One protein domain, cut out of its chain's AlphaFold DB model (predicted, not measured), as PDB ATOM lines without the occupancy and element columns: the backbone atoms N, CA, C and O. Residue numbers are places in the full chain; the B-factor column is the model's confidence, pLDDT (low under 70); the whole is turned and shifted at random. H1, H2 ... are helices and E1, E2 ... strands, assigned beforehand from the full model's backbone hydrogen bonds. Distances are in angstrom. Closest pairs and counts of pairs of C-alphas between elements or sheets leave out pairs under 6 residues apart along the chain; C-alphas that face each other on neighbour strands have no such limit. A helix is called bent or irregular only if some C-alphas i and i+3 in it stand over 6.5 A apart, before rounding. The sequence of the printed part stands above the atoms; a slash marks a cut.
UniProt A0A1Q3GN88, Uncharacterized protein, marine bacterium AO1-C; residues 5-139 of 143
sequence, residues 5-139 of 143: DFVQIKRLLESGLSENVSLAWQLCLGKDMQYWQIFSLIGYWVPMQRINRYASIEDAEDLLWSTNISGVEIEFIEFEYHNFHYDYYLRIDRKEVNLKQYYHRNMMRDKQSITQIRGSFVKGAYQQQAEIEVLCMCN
ATOM      1  N   ASP A   5     -39.383 -24.857  -0.669       86.44
ATOM      2  CA  ASP A   5     -39.232 -25.269   0.727       86.44
ATOM      3  C   ASP A   5     -40.040 -24.399   1.697       86.44
ATOM      4  O   ASP A   5     -40.702 -24.914   2.596       86.44
ATOM      5  N   PHE A   6     -40.031 -23.073   1.519       88.75
ATOM      6  CA  PHE A   6     -40.800 -22.178   2.383       88.75
ATOM      7  C   PHE A   6     -42.305 -22.393   2.205       88.75
ATOM      8  O   PHE A   6     -43.056 -22.392   3.182       88.75
ATOM      9  N   VAL A   7     -42.757 -22.600   0.965       93.62
ATOM     10  CA  VAL A   7     -44.166 -22.904   0.680       93.62
ATOM     11  C   VAL A   7     -44.573 -24.223   1.336       93.62
ATOM     12  O   VAL A   7     -45.664 -24.308   1.898       93.62
ATOM     13  N   GLN A   8     -43.702 -25.234   1.305       95.19
ATOM     14  CA  GLN A   8     -43.955 -26.517   1.951       95.19
ATOM     15  C   GLN A   8     -44.006 -26.397   3.478       95.19
ATOM     16  O   GLN A   8     -44.988 -26.835   4.074       95.19
ATOM     17  N   ILE A   9     -43.012 -25.755   4.104       96.56
ATOM     18  CA  ILE A   9     -42.982 -25.511   5.557       96.56
ATOM     19  C   ILE A   9     -44.250 -24.779   5.990       96.56
ATOM     20  O   ILE A   9     -44.939 -25.215   6.909       96.56
ATOM     21  N   LYS A  10     -44.618 -23.709   5.282       96.81
ATOM     22  CA  LYS A  10     -45.845 -22.965   5.562       96.81
ATOM     23  C   LYS A  10     -47.084 -23.867   5.517       96.81
ATOM     24  O   LYS A  10     -47.871 -23.838   6.455       96.81
ATOM     25  N   ARG A  11     -47.250 -24.678   4.464       96.94
ATOM     26  CA  ARG A  11     -48.398 -25.596   4.328       96.94
ATOM     27  C   ARG A  11     -48.476 -26.606   5.472       96.94
ATOM     28  O   ARG A  11     -49.572 -26.893   5.945       96.94
ATOM     29  N   LEU A  12     -47.331 -27.136   5.904       98.06
ATOM     30  CA  LEU A  12     -47.256 -28.054   7.040       98.06
ATOM     31  C   LEU A  12     -47.726 -27.373   8.331       98.06
ATOM     32  O   LEU A  12     -48.558 -27.922   9.046       98.06
ATOM     33  N   LEU A  13     -47.249 -26.153   8.593       97.81
ATOM     34  CA  LEU A  13     -47.625 -25.388   9.785       97.81
ATOM     35  C   LEU A  13     -49.101 -24.965   9.772       97.81
ATOM     36  O   LEU A  13     -49.786 -25.096  10.783       97.81
ATOM     37  N   GLU A  14     -49.613 -24.506   8.627       97.00
ATOM     38  CA  GLU A  14     -51.016 -24.092   8.465       97.00
ATOM     39  C   GLU A  14     -52.010 -25.238   8.692       97.00
ATOM     40  O   GLU A  14     -53.170 -24.981   9.009       97.00
ATOM     41  N   SER A  15     -51.578 -26.498   8.565       96.69
ATOM     42  CA  SER A  15     -52.447 -27.641   8.847       96.69
ATOM     43  C   SER A  15     -52.767 -27.789  10.339       96.69
ATOM     44  O   SER A  15     -53.743 -28.456  10.673       96.69
ATOM     45  N   GLY A  16     -51.923 -27.249  11.227       93.06
ATOM     46  CA  GLY A  16     -52.063 -27.357  12.684       93.06
ATOM     47  C   GLY A  16     -51.936 -28.771  13.266       93.06
ATOM     48  O   GLY A  16     -52.166 -28.948  14.457       93.06
ATOM     49  N   LEU A  17     -51.578 -29.777  12.460       95.44
ATOM     50  CA  LEU A  17     -51.408 -31.159  12.925       95.44
ATOM     51  C   LEU A  17     -50.014 -31.319  13.532       95.44
ATOM     52  O   LEU A  17     -49.031 -30.928  12.901       95.44
ATOM     53  N   SER A  18     -49.914 -31.913  14.722       95.31
ATOM     54  CA  SER A  18     -48.641 -32.061  15.445       95.31
ATOM     55  C   SER A  18     -47.570 -32.794  14.635       95.31
ATOM     56  O   SER A  18     -46.403 -32.410  14.670       95.31
ATOM     57  N   GLU A  19     -47.952 -33.793  13.840       95.75
ATOM     58  CA  GLU A  19     -47.041 -34.534  12.963       95.75
ATOM     59  C   GLU A  19     -46.471 -33.639  11.855       95.75
ATOM     60  O   GLU A  19     -45.281 -33.701  11.543       95.75
ATOM     61  N   ASN A  20     -47.298 -32.755  11.290       97.69
ATOM     62  CA  ASN A  20     -46.866 -31.821  10.253       97.69
ATOM     63  C   ASN A  20     -46.003 -30.698  10.832       97.69
ATOM     64  O   ASN A  20     -45.008 -30.314  10.217       97.69
ATOM     65  N   VAL A  21     -46.338 -30.203  12.026       97.44
ATOM     66  CA  VAL A  21     -45.508 -29.227  12.744       97.44
ATOM     67  C   VAL A  21     -44.161 -29.845  13.124       97.44
ATOM     68  O   VAL A  21     -43.128 -29.210  12.920       97.44
ATOM     69  N   SER A  22     -44.145 -31.104  13.564       96.50
ATOM     70  CA  SER A  22     -42.913 -31.864  13.820       96.50
ATOM     71  C   SER A  22     -42.068 -32.031  12.558       96.50
ATOM     72  O   SER A  22     -40.854 -31.847  12.596       96.50
ATOM     73  N   LEU A  23     -42.684 -32.326  11.409       96.50
ATOM     74  CA  LEU A  23     -41.958 -32.397  10.140       96.50
ATOM     75  C   LEU A  23     -41.383 -31.031   9.739       96.50
ATOM     76  O   LEU A  23     -40.225 -30.946   9.338       96.50
ATOM     77  N   ALA A  24     -42.162 -29.956   9.877       97.38
ATOM     78  CA  ALA A  24     -41.691 -28.597   9.616       97.38
ATOM     79  C   ALA A  24     -40.512 -28.219  10.526       97.38
ATOM     80  O   ALA A  24     -39.545 -27.629  10.046       97.38
ATOM     81  N   TRP A  25     -40.560 -28.607  11.803       96.50
ATOM     82  CA  TRP A  25     -39.464 -28.441  12.758       96.50
ATOM     83  C   TRP A  25     -38.179 -29.114  12.268       96.50
ATOM     84  O   TRP A  25     -37.152 -28.449  12.140       96.50
ATOM     85  N   GLN A  26     -38.252 -30.395  11.896       95.44
ATOM     86  CA  GLN A  26     -37.102 -31.154  11.390       95.44
ATOM     87  C   GLN A  26     -36.533 -30.567  10.089       95.44
ATOM     88  O   GLN A  26     -35.318 -30.467   9.928       95.44
ATOM     89  N   LEU A  27     -37.395 -30.109   9.174       95.94
ATOM     90  CA  LEU A  27     -36.961 -29.423   7.952       95.94
ATOM     91  C   LEU A  27     -36.230 -28.108   8.247       95.94
ATOM     92  O   LEU A  27     -35.292 -27.764   7.530       95.94
ATOM     93  N   CYS A  28     -36.655 -27.371   9.274       96.12
ATOM     94  CA  CYS A  28     -35.983 -26.141   9.683       96.12
ATOM     95  C   CYS A  28     -34.635 -26.431  10.361       96.12
ATOM     96  O   CYS A  28     -33.651 -25.765  10.043       96.12
ATOM     97  N   LEU A  29     -34.563 -27.448  11.227       94.19
ATOM     98  CA  LEU A  29     -33.300 -27.889  11.833       94.19
ATOM     99  C   LEU A  29     -32.290 -28.349  10.778       94.19
ATOM    100  O   LEU A  29     -31.139 -27.931  10.814       94.19
ATOM    101  N   GLY A  30     -32.725 -29.119   9.776       94.06
ATOM    102  CA  GLY A  30     -31.876 -29.529   8.649       94.06
ATOM    103  C   GLY A  30     -31.391 -28.373   7.758       94.06
ATOM    104  O   GLY A  30     -30.607 -28.597   6.838       94.06
ATOM    105  N   LYS A  31     -31.866 -27.147   8.009       93.38
ATOM    106  CA  LYS A  31     -31.421 -25.895   7.378       93.38
ATOM    107  C   LYS A  31     -30.629 -25.003   8.339       93.38
ATOM    108  O   LYS A  31     -30.500 -23.808   8.074       93.38
ATOM    109  N   ASP A  32     -30.152 -25.565   9.448       94.56
ATOM    110  CA  ASP A  32     -29.384 -24.877  10.488       94.56
ATOM    111  C   ASP A  32     -30.120 -23.663  11.085       94.56
ATOM    112  O   ASP A  32     -29.506 -22.681  11.512       94.56
ATOM    113  N   MET A  33     -31.460 -23.700  11.103       95.88
ATOM    114  CA  MET A  33     -32.251 -22.653  11.747       95.88
ATOM    115  C   MET A  33     -32.150 -22.758  13.269       95.88
ATOM    116  O   MET A  33     -32.232 -23.843  13.840       95.88
ATOM    117  N   GLN A  34     -32.042 -21.607  13.927       96.75
ATOM    118  CA  GLN A  34     -32.060 -21.505  15.386       96.75
ATOM    119  C   GLN A  34     -33.481 -21.724  15.922       96.75
ATOM    120  O   GLN A  34     -34.452 -21.312  15.277       96.75
ATOM    121  N   TYR A  35     -33.628 -22.318  17.106       96.44
ATOM    122  CA  TYR A  35     -34.929 -22.646  17.700       96.44
ATOM    123  C   TYR A  35     -35.888 -21.453  17.747       96.44
ATOM    124  O   TYR A  35     -37.054 -21.589  17.370       96.44
ATOM    125  N   TRP A  36     -35.419 -20.256  18.116       96.94
ATOM    126  CA  TRP A  36     -36.274 -19.060  18.143       96.94
ATOM    127  C   TRP A  36     -36.839 -18.694  16.757       96.94
ATOM    128  O   TRP A  36     -37.965 -18.193  16.653       96.94
ATOM    129  N   GLN A  37     -36.095 -18.973  15.680       97.38
ATOM    130  CA  GLN A  37     -36.543 -18.754  14.300       97.38
ATOM    131  C   GLN A  37     -37.625 -19.765  13.923       97.38
ATOM    132  O   GLN A  37     -38.636 -19.395  13.322       97.38
ATOM    133  N   ILE A  38     -37.439 -21.026  14.318       97.44
ATOM    134  CA  ILE A  38     -38.414 -22.097  14.086       97.44
ATOM    135  C   ILE A  38     -39.709 -21.791  14.838       97.44
ATOM    136  O   ILE A  38     -40.783 -21.795  14.233       97.44
ATOM    137  N   PHE A  39     -39.629 -21.415  16.119       97.38
ATOM    138  CA  PHE A  39     -40.805 -20.978  16.873       97.38
ATOM    139  C   PHE A  39     -41.481 -19.774  16.238       97.38
ATOM    140  O   PHE A  39     -42.703 -19.758  16.149       97.38
ATOM    141  N   SER A  40     -40.720 -18.792  15.749       97.38
ATOM    142  CA  SER A  40     -41.298 -17.633  15.062       97.38
ATOM    143  C   SER A  40     -42.122 -18.046  13.836       97.38
ATOM    144  O   SER A  40     -43.199 -17.494  13.614       97.38
ATOM    145  N   LEU A  41     -41.669 -19.044  13.065       96.81
ATOM    146  CA  LEU A  41     -42.451 -19.605  11.958       96.81
ATOM    147  C   LEU A  41     -43.706 -20.331  12.452       96.81
ATOM    148  O   LEU A  41     -44.799 -20.070  11.943       96.81
ATOM    149  N   ILE A  42     -43.555 -21.207  13.448       96.62
ATOM    150  CA  ILE A  42     -44.653 -21.978  14.049       96.62
ATOM    151  C   ILE A  42     -45.727 -21.031  14.584       96.62
ATOM    152  O   ILE A  42     -46.861 -21.067  14.118       96.62
ATOM    153  N   GLY A  43     -45.371 -20.124  15.492       94.88
ATOM    154  CA  GLY A  43     -46.318 -19.217  16.136       94.88
ATOM    155  C   GLY A  43     -46.993 -18.234  15.177       94.88
ATOM    156  O   GLY A  43     -48.065 -17.716  15.495       94.88
ATOM    157  N   TYR A  44     -46.414 -17.997  13.996       96.19
ATOM    158  CA  TYR A  44     -47.044 -17.178  12.962       96.19
ATOM    159  C   TYR A  44     -48.038 -17.962  12.093       96.19
ATOM    160  O   TYR A  44     -49.095 -17.428  11.751       96.19
ATOM    161  N   TRP A  45     -47.723 -19.207  11.719       96.75
ATOM    162  CA  TRP A  45     -48.513 -19.964  10.737       96.75
ATOM    163  C   TRP A  45     -49.461 -20.996  11.336       96.75
ATOM    164  O   TRP A  45     -50.501 -21.261  10.730       96.75
ATOM    165  N   VAL A  46     -49.159 -21.532  12.518       96.88
ATOM    166  CA  VAL A  46     -50.047 -22.483  13.187       96.88
ATOM    167  C   VAL A  46     -51.414 -21.823  13.440       96.88
ATOM    168  O   VAL A  46     -51.489 -20.639  13.819       96.88
ATOM    169  N   PRO A  47     -52.523 -22.535  13.163       95.94
ATOM    170  CA  PRO A  47     -53.858 -22.073  13.509       95.94
ATOM    171  C   PRO A  47     -53.959 -21.771  15.002       95.94
ATOM    172  O   PRO A  47     -53.533 -22.554  15.844       95.94
ATOM    173  N   MET A  48     -54.529 -20.615  15.321       95.38
ATOM    174  CA  MET A  48     -54.633 -20.123  16.686       95.38
ATOM    175  C   MET A  48     -56.098 -20.041  17.083       95.38
ATOM    176  O   MET A  48     -56.926 -19.538  16.320       95.38
ATOM    177  N   GLN A  49     -56.399 -20.482  18.294       93.12
ATOM    178  CA  GLN A  49     -57.705 -20.335  18.907       93.12
ATOM    179  C   GLN A  49     -57.516 -20.025  20.381       93.12
ATOM    180  O   GLN A  49     -56.725 -20.668  21.053       93.12
ATOM    181  N   ARG A  50     -58.278 -19.061  20.890       92.56
ATOM    182  CA  ARG A  50     -58.291 -18.747  22.314       92.56
ATOM    183  C   ARG A  50     -59.194 -19.741  23.043       92.56
ATOM    184  O   ARG A  50     -60.411 -19.709  22.855       92.56
ATOM    185  N   ILE A  51     -58.595 -20.624  23.832       93.50
ATOM    186  CA  ILE A  51     -59.278 -21.644  24.630       93.50
ATOM    187  C   ILE A  51     -58.997 -21.348  26.098       93.50
ATOM    188  O   ILE A  51     -57.859 -21.465  26.548       93.50
ATOM    189  N   ASN A  52     -60.035 -20.988  26.847       90.69
ATOM    190  CA  ASN A  52     -59.899 -20.757  28.279       90.69
ATOM    191  C   ASN A  52     -59.571 -22.073  28.991       90.69
ATOM    192  O   ASN A  52     -60.336 -23.035  28.890       90.69
ATOM    193  N   ARG A  53     -58.423 -22.121  29.669       87.81
ATOM    194  CA  ARG A  53     -57.985 -23.298  30.434       87.81
ATOM    195  C   ARG A  53     -58.267 -23.151  31.914       87.81
ATOM    196  O   ARG A  53     -58.679 -24.112  32.558       87.81
ATOM    197  N   TYR A  54     -58.021 -21.960  32.443       80.25
ATOM    198  CA  TYR A  54     -58.175 -21.674  33.857       80.25
ATOM    199  C   TYR A  54     -58.663 -20.243  34.060       80.25
ATOM    200  O   TYR A  54     -58.216 -19.322  33.381       80.25
ATOM    201  N   ALA A  55     -59.561 -20.062  35.023       74.12
ATOM    202  CA  ALA A  55     -60.003 -18.754  35.473       74.12
ATOM    203  C   ALA A  55     -60.181 -18.784  36.992       74.12
ATOM    204  O   ALA A  55     -60.958 -19.578  37.529       74.12
ATOM    205  N   SER A  56     -59.459 -17.907  37.674       71.12
ATOM    206  CA  SER A  56     -59.694 -17.526  39.062       71.12
ATOM    207  C   SER A  56     -60.235 -16.095  39.114       71.12
ATOM    208  O   SER A  56     -60.412 -15.450  38.083       71.12
ATOM    209  N   ILE A  57     -60.536 -15.596  40.316       63.69
ATOM    210  CA  ILE A  57     -61.031 -14.222  40.499       63.69
ATOM    211  C   ILE A  57     -59.988 -13.185  40.043       63.69
ATOM    212  O   ILE A  57     -60.369 -12.109  39.591       63.69
ATOM    213  N   GLU A  58     -58.698 -13.508  40.151       68.38
ATOM    214  CA  GLU A  58     -57.597 -12.557  39.954       68.38
ATOM    215  C   GLU A  58     -56.771 -12.825  38.690       68.38
ATOM    216  O   GLU A  58     -56.282 -11.875  38.075       68.38
ATOM    217  N   ASP A  59     -56.683 -14.092  38.279       79.56
ATOM    218  CA  ASP A  59     -55.850 -14.538  37.163       79.56
ATOM    219  C   ASP A  59     -56.607 -15.484  36.223       79.56
ATOM    220  O   ASP A  59     -57.387 -16.332  36.680       79.56
ATOM    221  N   ALA A  60     -56.333 -15.396  34.920       88.19
ATOM    222  CA  ALA A  60     -56.890 -16.299  33.912       88.19
ATOM    223  C   ALA A  60     -55.847 -16.710  32.863       88.19
ATOM    224  O   ALA A  60     -55.051 -15.896  32.408       88.19
ATOM    225  N   GLU A  61     -55.888 -17.973  32.441       93.38
ATOM    226  CA  GLU A  61     -55.015 -18.535  31.409       93.38
ATOM    227  C   GLU A  61     -55.848 -18.945  30.189       93.38
ATOM    228  O   GLU A  61     -56.742 -19.795  30.280       93.38
ATOM    229  N   ASP A  62     -55.516 -18.374  29.033       94.06
ATOM    230  CA  ASP A  62     -56.014 -18.811  27.738       94.06
ATOM    231  C   ASP A  62     -54.884 -19.490  26.944       94.06
ATOM    232  O   ASP A  62     -53.836 -18.901  26.674       94.06
ATOM    233  N   LEU A  63     -55.121 -20.723  26.496       95.75
ATOM    234  CA  LEU A  63     -54.283 -21.366  25.488       95.75
ATOM    235  C   LEU A  63     -54.589 -20.754  24.122       95.75
ATOM    236  O   LEU A  63     -55.755 -20.659  23.741       95.75
ATOM    237  N   LEU A  64     -53.553 -20.382  23.372       96.56
ATOM    238  CA  LEU A  64     -53.676 -19.821  22.025       96.56
ATOM    239  C   LEU A  64     -53.379 -20.855  20.936       96.56
ATOM    240  O   LEU A  64     -54.054 -20.896  19.907       96.56
ATOM    241  N   TRP A  65     -52.367 -21.692  21.147       96.25
ATOM    242  CA  TRP A  65     -52.126 -22.909  20.374       96.25
ATOM    243  C   TRP A  65     -51.251 -23.863  21.183       96.25
ATOM    244  O   TRP A  65     -50.526 -23.446  22.085       96.25
ATOM    245  N   SER A  66     -51.315 -25.146  20.843       96.56
ATOM    246  CA  SER A  66     -50.419 -26.172  21.374       96.56
ATOM    247  C   SER A  66     -50.016 -27.126  20.261       96.56
ATOM    248  O   SER A  66     -50.737 -27.284  19.274       96.56
ATOM    249  N   THR A  67     -48.853 -27.741  20.405       96.00
ATOM    250  CA  THR A  67     -48.379 -28.799  19.519       96.00
ATOM    251  C   THR A  67     -47.495 -29.762  20.301       96.00
ATOM    252  O   THR A  67     -47.016 -29.441  21.388       96.00
ATOM    253  N   ASN A  68     -47.277 -30.949  19.745       95.38
ATOM    254  CA  ASN A  68     -46.326 -31.909  20.278       95.38
ATOM    255  C   ASN A  68     -45.211 -32.130  19.254       95.38
ATOM    256  O   ASN A  68     -45.501 -32.485  18.111       95.38
ATOM    257  N   ILE A  69     -43.960 -31.926  19.667       94.31
ATOM    258  CA  ILE A  69     -42.775 -32.166  18.839       94.31
ATOM    259  C   ILE A  69     -41.915 -33.200  19.548       94.31
ATOM    260  O   ILE A  69     -41.428 -32.953  20.646       94.31
ATOM    261  N   SER A  70     -41.750 -34.379  18.946       88.44
ATOM    262  CA  SER A  70     -40.933 -35.465  19.514       88.44
ATOM    263  C   SER A  70     -41.301 -35.839  20.964       88.44
ATOM    264  O   SER A  70     -40.444 -36.204  21.770       88.44
ATOM    265  N   GLY A  71     -42.584 -35.745  21.332       89.88
ATOM    266  CA  GLY A  71     -43.045 -36.024  22.694       89.88
ATOM    267  C   GLY A  71     -42.838 -34.879  23.690       89.88
ATOM    268  O   GLY A  71     -43.030 -35.106  24.883       89.88
ATOM    269  N   VAL A  72     -42.455 -33.689  23.223       94.00
ATOM    270  CA  VAL A  72     -42.381 -32.443  23.998       94.00
ATOM    271  C   VAL A  72     -43.624 -31.613  23.712       94.00
ATOM    272  O   VAL A  72     -43.937 -31.339  22.552       94.00
ATOM    273  N   GLU A  73     -44.342 -31.231  24.764       95.94
ATOM    274  CA  GLU A  73     -45.500 -30.347  24.646       95.94
ATOM    275  C   GLU A  73     -45.032 -28.897  24.538       95.94
ATOM    276  O   GLU A  73     -44.217 -28.430  25.332       95.94
ATOM    277  N   ILE A  74     -45.518 -28.184  23.529       96.75
ATOM    278  CA  ILE A  74     -45.183 -26.782  23.297       96.75
ATOM    279  C   ILE A  74     -46.482 -26.004  23.211       96.75
ATOM    280  O   ILE A  74     -47.370 -26.345  22.429       96.75
ATOM    281  N   GLU A  75     -46.565 -24.928  23.978       97.06
ATOM    282  CA  GLU A  75     -47.778 -24.140  24.128       97.06
ATOM    283  C   GLU A  75     -47.476 -22.656  24.002       97.06
ATOM    284  O   GLU A  75     -46.470 -22.157  24.513       97.06
ATOM    285  N   PHE A  76     -48.393 -21.936  23.369       97.50
ATOM    286  CA  PHE A  76     -48.436 -20.489  23.454       97.50
ATOM    287  C   PHE A  76     -49.652 -20.055  24.256       97.50
ATOM    288  O   PHE A  76     -50.784 -20.432  23.945       97.50
ATOM    289  N   ILE A  77     -49.396 -19.261  25.287       96.31
ATOM    290  CA  ILE A  77     -50.355 -18.926  26.326       96.31
ATOM    291  C   ILE A  77     -50.477 -17.410  26.445       96.31
ATOM    292  O   ILE A  77     -49.484 -16.679  26.393       96.31
ATOM    293  N   GLU A  78     -51.711 -16.954  26.615       95.38
ATOM    294  CA  GLU A  78     -52.070 -15.607  27.045       95.38
ATOM    295  C   GLU A  78     -52.494 -15.688  28.512       95.38
ATOM    296  O   GLU A  78     -53.435 -16.404  28.853       95.38
ATOM    297  N   PHE A  79     -51.788 -14.969  29.379       93.75
ATOM    298  CA  PHE A  79     -52.046 -14.960  30.812       93.75
ATOM    299  C   PHE A  79     -52.528 -13.580  31.244       93.75
ATOM    300  O   PHE A  79     -51.824 -12.589  31.053       93.75
ATOM    301  N   GLU A  80     -53.725 -13.516  31.813       90.81
ATOM    302  CA  GLU A  80     -54.293 -12.326  32.432       90.81
ATOM    303  C   GLU A  80     -53.899 -12.276  33.906       90.81
ATOM    304  O   GLU A  80     -54.214 -13.205  34.645       90.81
ATOM    305  N   TYR A  81     -53.280 -11.178  34.333       83.50
ATOM    306  CA  TYR A  81     -53.132 -10.827  35.743       83.50
ATOM    307  C   TYR A  81     -53.846  -9.499  35.999       83.50
ATOM    308  O   TYR A  81     -53.787  -8.597  35.166       83.50
ATOM    309  N   HIS A  82     -54.538  -9.394  37.137       75.50
ATOM    310  CA  HIS A  82     -55.031  -8.170  37.787       75.50
ATOM    311  C   HIS A  82     -55.279  -6.939  36.885       75.50
ATOM    312  O   HIS A  82     -54.346  -6.287  36.426       75.50
ATOM    313  N   ASN A  83     -56.537  -6.497  36.775       76.50
ATOM    314  CA  ASN A  83     -56.954  -5.321  35.987       76.50
ATOM    315  C   ASN A  83     -56.761  -5.471  34.466       76.50
ATOM    316  O   ASN A  83     -56.400  -4.505  33.802       76.50
ATOM    317  N   PHE A  84     -57.044  -6.645  33.891       85.06
ATOM    318  CA  PHE A  84     -57.014  -6.854  32.435       85.06
ATOM    319  C   PHE A  84     -55.645  -6.569  31.786       85.06
ATOM    320  O   PHE A  84     -55.572  -6.098  30.639       85.06
ATOM    321  N   HIS A  85     -54.560  -6.822  32.520       89.25
ATOM    322  CA  HIS A  85     -53.213  -6.863  31.970       89.25
ATOM    323  C   HIS A  85     -52.915  -8.279  31.492       89.25
ATOM    324  O   HIS A  85     -53.145  -9.246  32.208       89.25
ATOM    325  N   TYR A  86     -52.417  -8.394  30.269       92.56
ATOM    326  CA  TYR A  86     -52.162  -9.670  29.625       92.56
ATOM    327  C   TYR A  86     -50.701  -9.771  29.229       92.56
ATOM    328  O   TYR A  86     -50.193  -8.870  28.557       92.56
ATOM    329  N   ASP A  87     -50.083 -10.890  29.581       95.00
ATOM    330  CA  ASP A  87     -48.746 -11.294  29.168       95.00
ATOM    331  C   ASP A  87     -48.815 -12.529  28.264       95.00
ATOM    332  O   ASP A  87     -49.774 -13.302  28.272       95.00
ATOM    333  N   TYR A  88     -47.756 -12.727  27.488       96.44
ATOM    334  CA  TYR A  88     -47.616 -13.831  26.547       96.44
ATOM    335  C   TYR A  88     -46.465 -14.749  26.954       96.44
ATOM    336  O   TYR A  88     -45.354 -14.271  27.188       96.44
ATOM    337  N   TYR A  89     -46.705 -16.060  26.983       96.94
ATOM    338  CA  TYR A  89     -45.726 -17.062  27.410       96.94
ATOM    339  C   TYR A  89     -45.578 -18.180  26.384       96.94
ATOM    340  O   TYR A  89     -46.573 -18.740  25.928       96.94
ATOM    341  N   LEU A  90     -44.335 -18.538  26.059       97.44
ATOM    342  CA  LEU A  90     -44.014 -19.797  25.386       97.44
ATOM    343  C   LEU A  90     -43.691 -20.836  26.458       97.44
ATOM    344  O   LEU A  90     -42.731 -20.661  27.210       97.44
ATOM    345  N   ARG A  91     -44.473 -21.911  26.527       96.12
ATOM    346  CA  ARG A  91     -44.251 -23.029  27.449       96.12
ATOM    347  C   ARG A  91     -43.734 -24.238  26.676       96.12
ATOM    348  O   ARG A  91     -44.262 -24.570  25.620       96.12
ATOM    349  N   ILE A  92     -42.683 -24.865  27.196       94.94
ATOM    350  CA  ILE A  92     -42.076 -26.095  26.684       94.94
ATOM    351  C   ILE A  92     -42.055 -27.093  27.846       94.94
ATOM    352  O   ILE A  92     -41.332 -26.912  28.833       94.94
ATOM    353  N   ASP A  93     -42.893 -28.121  27.748       92.81
ATOM    354  CA  ASP A  93     -43.307 -29.005  28.836       92.81
ATOM    355  C   ASP A  93     -43.742 -28.205  30.082       92.81
ATOM    356  O   ASP A  93     -44.810 -27.602  30.120       92.81
ATOM    357  N   ARG A  94     -42.905 -28.178  31.126       88.75
ATOM    358  CA  ARG A  94     -43.185 -27.508  32.412       88.75
ATOM    359  C   ARG A  94     -42.425 -26.201  32.608       88.75
ATOM    360  O   ARG A  94     -42.490 -25.618  33.687       88.75
ATOM    361  N   LYS A  95     -41.638 -25.783  31.620       93.81
ATOM    362  CA  LYS A  95     -40.827 -24.566  31.683       93.81
ATOM    363  C   LYS A  95     -41.450 -23.515  30.781       93.81
ATOM    364  O   LYS A  95     -41.908 -23.841  29.692       93.81
ATOM    365  N   GLU A  96     -41.434 -22.265  31.211       94.12
ATOM    366  CA  GLU A  96     -42.031 -21.164  30.461       94.12
ATOM    367  C   GLU A  96     -41.075 -19.986  30.315       94.12
ATOM    368  O   GLU A  96     -40.241 -19.720  31.181       94.12
ATOM    369  N   VAL A  97     -41.216 -19.290  29.190       95.88
ATOM    370  CA  VAL A  97     -40.508 -18.056  28.856       95.88
ATOM    371  C   VAL A  97     -41.557 -16.974  28.647       95.88
ATOM    372  O   VAL A  97     -42.399 -17.083  27.752       95.88
ATOM    373  N   ASN A  98     -41.507 -15.918  29.459       96.75
ATOM    374  CA  ASN A  98     -42.319 -14.724  29.235       96.75
ATOM    375  C   ASN A  98     -41.779 -13.994  27.999       96.75
ATOM    376  O   ASN A  98     -40.648 -13.519  28.001       96.75
ATOM    377  N   LEU A  99     -42.600 -13.840  26.964       97.12
ATOM    378  CA  LEU A  99     -42.223 -13.251  25.675       97.12
ATOM    379  C   LEU A  99     -42.035 -11.722  25.712       97.12
ATOM    380  O   LEU A  99     -41.848 -11.090  24.667       97.12
ATOM    381  N   LYS A 100     -42.126 -11.108  26.898       95.50
ATOM    382  CA  LYS A 100     -42.016  -9.661  27.163       95.50
ATOM    383  C   LYS A 100     -42.929  -8.808  26.284       95.50
ATOM    384  O   LYS A 100     -42.680  -7.623  26.065       95.50
ATOM    385  N   GLN A 101     -43.996  -9.419  25.778       94.56
ATOM    386  CA  GLN A 101     -45.075  -8.747  25.082       94.56
ATOM    387  C   GLN A 101     -46.273  -8.728  26.014       94.56
ATOM    388  O   GLN A 101     -46.715  -9.780  26.470       94.56
ATOM    389  N   TYR A 102     -46.788  -7.530  26.249       91.44
ATOM    390  CA  TYR A 102     -47.932  -7.322  27.110       91.44
ATOM    391  C   TYR A 102     -48.914  -6.355  26.464       91.44
ATOM    392  O   TYR A 102     -48.547  -5.515  25.632       91.44
ATOM    393  N   TYR A 103     -50.174  -6.461  26.857       91.19
ATOM    394  CA  TYR A 103     -51.176  -5.461  26.530       91.19
ATOM    395  C   TYR A 103     -52.149  -5.278  27.684       91.19
ATOM    396  O   TYR A 103     -52.381  -6.177  28.480       91.19
ATOM    397  N   HIS A 104     -52.723  -4.086  27.764       88.81
ATOM    398  CA  HIS A 104     -53.780  -3.780  28.712       88.81
ATOM    399  C   HIS A 104     -55.088  -3.597  27.952       88.81
ATOM    400  O   HIS A 104     -55.143  -2.857  26.957       88.81
ATOM    401  N   ARG A 105     -56.145  -4.265  28.412       83.94
ATOM    402  CA  ARG A 105     -57.484  -4.111  27.852       83.94
ATOM    403  C   ARG A 105     -58.277  -3.130  28.707       83.94
ATOM    404  O   ARG A 105     -58.534  -3.365  29.876       83.94
ATOM    405  N   ASN A 106     -58.760  -2.052  28.101       75.50
ATOM    406  CA  ASN A 106     -59.797  -1.245  28.747       75.50
ATOM    407  C   ASN A 106     -61.134  -2.002  28.675       75.50
ATOM    408  O   ASN A 106     -61.396  -2.651  27.666       75.50
ATOM    409  N   MET A 107     -62.013  -1.863  29.676       64.88
ATOM    410  CA  MET A 107     -63.291  -2.605  29.757       64.88
ATOM    411  C   MET A 107     -64.169  -2.538  28.488       64.88
ATOM    412  O   MET A 107     -64.964  -3.441  28.260       64.88
ATOM    413  N   MET A 108     -64.012  -1.502  27.653       60.53
ATOM    414  CA  MET A 108     -64.762  -1.302  26.401       60.53
ATOM    415  C   MET A 108     -64.055  -1.795  25.124       60.53
ATOM    416  O   MET A 108     -64.587  -1.601  24.035       60.53
ATOM    417  N   ARG A 109     -62.843  -2.356  25.215       67.94
ATOM    418  CA  ARG A 109     -62.095  -2.868  24.055       67.94
ATOM    419  C   ARG A 109     -62.091  -4.389  24.037       67.94
ATOM    420  O   ARG A 109     -61.989  -5.028  25.083       67.94
ATOM    421  N   ASP A 110     -62.122  -4.933  22.828       74.88
ATOM    422  CA  ASP A 110     -61.942  -6.359  22.593       74.88
ATOM    423  C   ASP A 110     -60.511  -6.799  22.929       74.88
ATOM    424  O   ASP A 110     -59.564  -5.999  22.907       74.88
ATOM    425  N   LYS A 111     -60.350  -8.090  23.244       83.88
ATOM    426  CA  LYS A 111     -59.027  -8.728  23.329       83.88
ATOM    427  C   LYS A 111     -58.277  -8.556  22.003       83.88
ATOM    428  O   LYS A 111     -58.888  -8.324  20.957       83.88
ATOM    429  N   GLN A 112     -56.951  -8.704  22.028       89.62
ATOM    430  CA  GLN A 112     -56.160  -8.615  20.800       89.62
ATOM    431  C   GLN A 112     -56.663  -9.603  19.737       89.62
ATOM    432  O   GLN A 112     -57.018 -10.750  20.034       89.62
ATOM    433  N   SER A 113     -56.676  -9.139  18.486       91.56
ATOM    434  CA  SER A 113     -56.961  -9.983  17.324       91.56
ATOM    435  C   SER A 113     -55.834 -10.990  17.101       91.56
ATOM    436  O   SER A 113     -54.677 -10.710  17.413       91.56
ATOM    437  N   ILE A 114     -56.135 -12.133  16.476       91.75
ATOM    438  CA  ILE A 114     -55.137 -13.181  16.182       91.75
ATOM    439  C   ILE A 114     -53.917 -12.620  15.432       91.75
ATOM    440  O   ILE A 114     -52.784 -12.987  15.730       91.75
ATOM    441  N   THR A 115     -54.112 -11.686  14.499       93.12
ATOM    442  CA  THR A 115     -53.003 -11.052  13.768       93.12
ATOM    443  C   THR A 115     -52.074 -10.256  14.690       93.12
ATOM    444  O   THR A 115     -50.854 -10.338  14.550       93.12
ATOM    445  N   GLN A 116     -52.624  -9.516  15.657       94.44
ATOM    446  CA  GLN A 116     -51.827  -8.786  16.653       94.44
ATOM    447  C   GLN A 116     -51.088  -9.742  17.592       94.44
ATOM    448  O   GLN A 116     -49.915  -9.518  17.895       94.44
ATOM    449  N   ILE A 117     -51.751 -10.825  18.002       95.12
ATOM    450  CA  ILE A 117     -51.161 -11.869  18.841       95.12
ATOM    451  C   ILE A 117     -49.972 -12.526  18.121       95.12
ATOM    452  O   ILE A 117     -48.891 -12.628  18.691       95.12
ATOM    453  N   ARG A 118     -50.120 -12.891  16.839       95.69
ATOM    454  CA  ARG A 118     -49.031 -13.449  16.011       95.69
ATOM    455  C   ARG A 118     -47.837 -12.506  15.905       95.69
ATOM    456  O   ARG A 118     -46.699 -12.929  16.087       95.69
ATOM    457  N   GLY A 119     -48.093 -11.224  15.639       96.62
ATOM    458  CA  GLY A 119     -47.038 -10.209  15.599       96.62
ATOM    459  C   GLY A 119     -46.310 -10.077  16.940       96.62
ATOM    460  O   GLY A 119     -45.083  -9.982  16.971       96.62
ATOM    461  N   SER A 120     -47.061 -10.134  18.041       96.19
ATOM    462  CA  SER A 120     -46.510 -10.115  19.399       96.19
ATOM    463  C   SER A 120     -45.651 -11.351  19.665       96.19
ATOM    464  O   SER A 120     -44.521 -11.209  20.124       96.19
ATOM    465  N   PHE A 121     -46.120 -12.544  19.297       97.44
ATOM    466  CA  PHE A 121     -45.357 -13.779  19.459       97.44
ATOM    467  C   PHE A 121     -44.010 -13.720  18.736       97.44
ATOM    468  O   PHE A 121     -42.977 -13.928  19.361       97.44
ATOM    469  N   VAL A 122     -43.999 -13.376  17.441       97.88
ATOM    470  CA  VAL A 122     -42.757 -13.309  16.645       97.88
ATOM    471  C   VAL A 122     -41.775 -12.296  17.233       97.88
ATOM    472  O   VAL A 122     -40.589 -12.583  17.389       97.88
ATOM    473  N   LYS A 123     -42.269 -11.110  17.607       98.06
ATOM    474  CA  LYS A 123     -41.438 -10.082  18.238       98.06
ATOM    475  C   LYS A 123     -40.881 -10.556  19.582       98.06
ATOM    476  O   LYS A 123     -39.711 -10.317  19.869       98.06
ATOM    477  N   GLY A 124     -41.703 -11.223  20.386       97.94
ATOM    478  CA  GLY A 124     -41.313 -11.758  21.683       97.94
ATOM    479  C   GLY A 124     -40.303 -12.897  21.580       97.94
ATOM    480  O   GLY A 124     -39.307 -12.884  22.295       97.94
ATOM    481  N   ALA A 125     -40.488 -13.817  20.632       97.88
ATOM    482  CA  ALA A 125     -39.538 -14.889  20.350       97.88
ATOM    483  C   ALA A 125     -38.163 -14.334  19.949       97.88
ATOM    484  O   ALA A 125     -37.144 -14.787  20.458       97.88
ATOM    485  N   TYR A 126     -38.129 -13.290  19.114       97.94
ATOM    486  CA  TYR A 126     -36.882 -12.591  18.793       97.94
ATOM    487  C   TYR A 126     -36.254 -11.909  20.021       97.94
ATOM    488  O   TYR A 126     -35.053 -12.027  20.259       97.94
ATOM    489  N   GLN A 127     -37.056 -11.214  20.835       98.00
ATOM    490  CA  GLN A 127     -36.568 -10.550  22.050       98.00
ATOM    491  C   GLN A 127     -36.051 -11.531  23.108       98.00
ATOM    492  O   GLN A 127     -35.167 -11.175  23.884       98.00
ATOM    493  N   GLN A 128     -36.599 -12.743  23.158       97.88
ATOM    494  CA  GLN A 128     -36.221 -13.797  24.101       97.88
ATOM    495  C   GLN A 128     -35.382 -14.900  23.445       97.88
ATOM    496  O   GLN A 128     -35.262 -15.985  24.006       97.88
ATOM    497  N   GLN A 129     -34.765 -14.630  22.286       97.62
ATOM    498  CA  GLN A 129     -34.040 -15.638  21.506       97.62
ATOM    499  C   GLN A 129     -33.036 -16.434  22.350       97.62
ATOM    500  O   GLN A 129     -33.052 -17.655  22.313       97.62
ATOM    501  N   ALA A 130     -32.230 -15.773  23.186       96.75
ATOM    502  CA  ALA A 130     -31.222 -16.447  24.003       96.75
ATOM    503  C   ALA A 130     -31.840 -17.382  25.056       96.75
ATOM    504  O   ALA A 130     -31.330 -18.477  25.276       96.75
ATOM    505  N   GLU A 131     -32.944 -16.975  25.688       96.31
ATOM    506  CA  GLU A 131     -33.644 -17.800  26.679       96.31
ATOM    507  C   GLU A 131     -34.306 -19.013  26.019       96.31
ATOM    508  O   GLU A 131     -34.220 -20.123  26.542       96.31
ATOM    509  N   ILE A 132     -34.901 -18.813  24.840       96.44
ATOM    510  CA  ILE A 132     -35.507 -19.880  24.037       96.44
ATOM    511  C   ILE A 132     -34.446 -20.889  23.582       96.44
ATOM    512  O   ILE A 132     -34.647 -22.090  23.748       96.44
ATOM    513  N   GLU A 133     -33.303 -20.421  23.067       95.31
ATOM    514  CA  GLU A 133     -32.197 -21.302  22.674       95.31
ATOM    515  C   GLU A 133     -31.715 -22.149  23.855       95.31
ATOM    516  O   GLU A 133     -31.639 -23.372  23.749       95.31
ATOM    517  N   VAL A 134     -31.446 -21.521  25.007       93.56
ATOM    518  CA  VAL A 134     -31.002 -22.230  26.219       93.56
ATOM    519  C   VAL A 134     -32.037 -23.263  26.657       93.56
ATOM    520  O   VAL A 134     -31.677 -24.396  26.991       93.56
ATOM    521  N   LEU A 135     -33.319 -22.895  26.640       91.75
ATOM    522  CA  LEU A 135     -34.401 -23.782  27.042       91.75
ATOM    523  C   LEU A 135     -34.480 -25.031  26.153       91.75
ATOM    524  O   LEU A 135     -34.615 -26.139  26.678       91.75
ATOM    525  N   CYS A 136     -34.354 -24.861  24.838       91.56
ATOM    526  CA  CYS A 136     -34.398 -25.958  23.873       91.56
ATOM    527  C   CYS A 136     -33.140 -26.821  23.889       91.56
ATOM    528  O   CYS A 136     -33.257 -28.041  23.871       91.56
ATOM    529  N   MET A 137     -31.952 -26.224  24.007       88.31
ATOM    530  CA  MET A 137     -30.696 -26.977  24.130       88.31
ATOM    531  C   MET A 137     -30.651 -27.840  25.398       88.31
ATOM    532  O   MET A 137     -30.000 -28.879  25.423       88.31
ATOM    533  N   CYS A 138     -31.359 -27.436  26.456       85.56
ATOM    534  CA  CYS A 138     -31.517 -28.237  27.670       85.56
ATOM    535  C   CYS A 138     -32.581 -29.347  27.550       85.56
ATOM    536  O   CYS A 138     -32.794 -30.075  28.523       85.56
ATOM    537  N   ASN A 139     -33.284 -29.457  26.418       84.12
ATOM    538  CA  ASN A 139     -34.297 -30.478  26.163       84.12
ATOM    539  C   ASN A 139     -33.836 -31.390  25.017       84.12
ATOM    540  O   ASN A 139     -34.109 -31.129  23.848       84.12
TER     541      ASN A 139
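What this domain is: This is residues 5 to 139 of the 143 residues of an uncharacterized protein of marine bacterium AO1-C (UniProt A0A1Q3GN88). Look first for a twisted wall of five antiparallel strands, three of them bent, with H4 crossing one face over E4 and E5. H3 lies side by side with H4, the hairpin of H1 and H2 packs on H3 at one end of the long axis, and H5 packs on E5 near that end. You have 135 printed residues, in the chain order H1 H2 H3 E1 E2 E3 E4 E5 H4 H5; the sheet's order is E1 - E2 - E3 - E4 - E5, and the class is mixed, helices and strands. The whole is compact, with a radius of gyration of the C-alphas of 14.8 A, yet elongated, with spans of 46 by 29 by 24 A.

Where its parts are: Begin at the sheet: E1 is residues 51 to 55, E2 59 to 69 (28.6 A), E3 72 to 81 (26.8 A), E4 85 to 92 (22.8 A) and E5 95 to 104 (24.7 A). Find C-alpha 59 at (-55.850, -14.538, 37.163), where E2 begins; E2 bends by 59 degrees at residue 64, E3 by 50 degrees at residue 78 and E5 by 64 degrees at residue 100. H4, residues 114 to 127, is 19.7 A long. H1 is residues 5 to 14, from C-alpha 5 at (-39.232, -25.269, 0.727); H2 is 18 to 29, H3 35 to 45, and H5 129 to 137, ending at C-alpha 137 at (-30.696, -26.977, 24.130).

How they stand to each other: The five strands form a meander, each the antiparallel neighbour of the one before, with E1 and E5 as edge strands. Within hydrogen-bond range are N 51 and O 63 of E1 and E2 (2.8 A), N 64 and O 76 of E2 and E3 (2.8 A), N 79 and O 87 of E3 and E4 (2.8 A), and N 97 and O 90 of E4 and E5 (2.8 A). H4 and H5 on the sheet make two layers, helices on one face of a sheet. H4 has a height over the sheet of 8.4 A and runs across the strands, only just, at 62 degrees to E4 on the local plane; its closest C-alphas to E5 are Gly 124 and Leu 99, 4.4 A. H5 runs along the strands, at 15 degrees to E5 on the local plane. H3, the hub, touches four helices: with H4 a shallow tilt of 6 degrees, opposite ways, closest C-alphas Ser 40 and Val 122, 4.8 A. H1 and H2, a helical hairpin, touch at Leu 12 and Asn 20, their closest C-alphas, 5.0 A apart. H2 only grazes the sheet. In the five helices every O i to N i+4 pair is within hydrogen-bond range.

The domain as a whole: The two C-alphas farthest apart, of Gly 30 and Met 108, are 46.8 A apart. The printed part has no cut and no long link. Its mean pLDDT is 92.2; residues 57 to 58 and 107 to 109 are under 70.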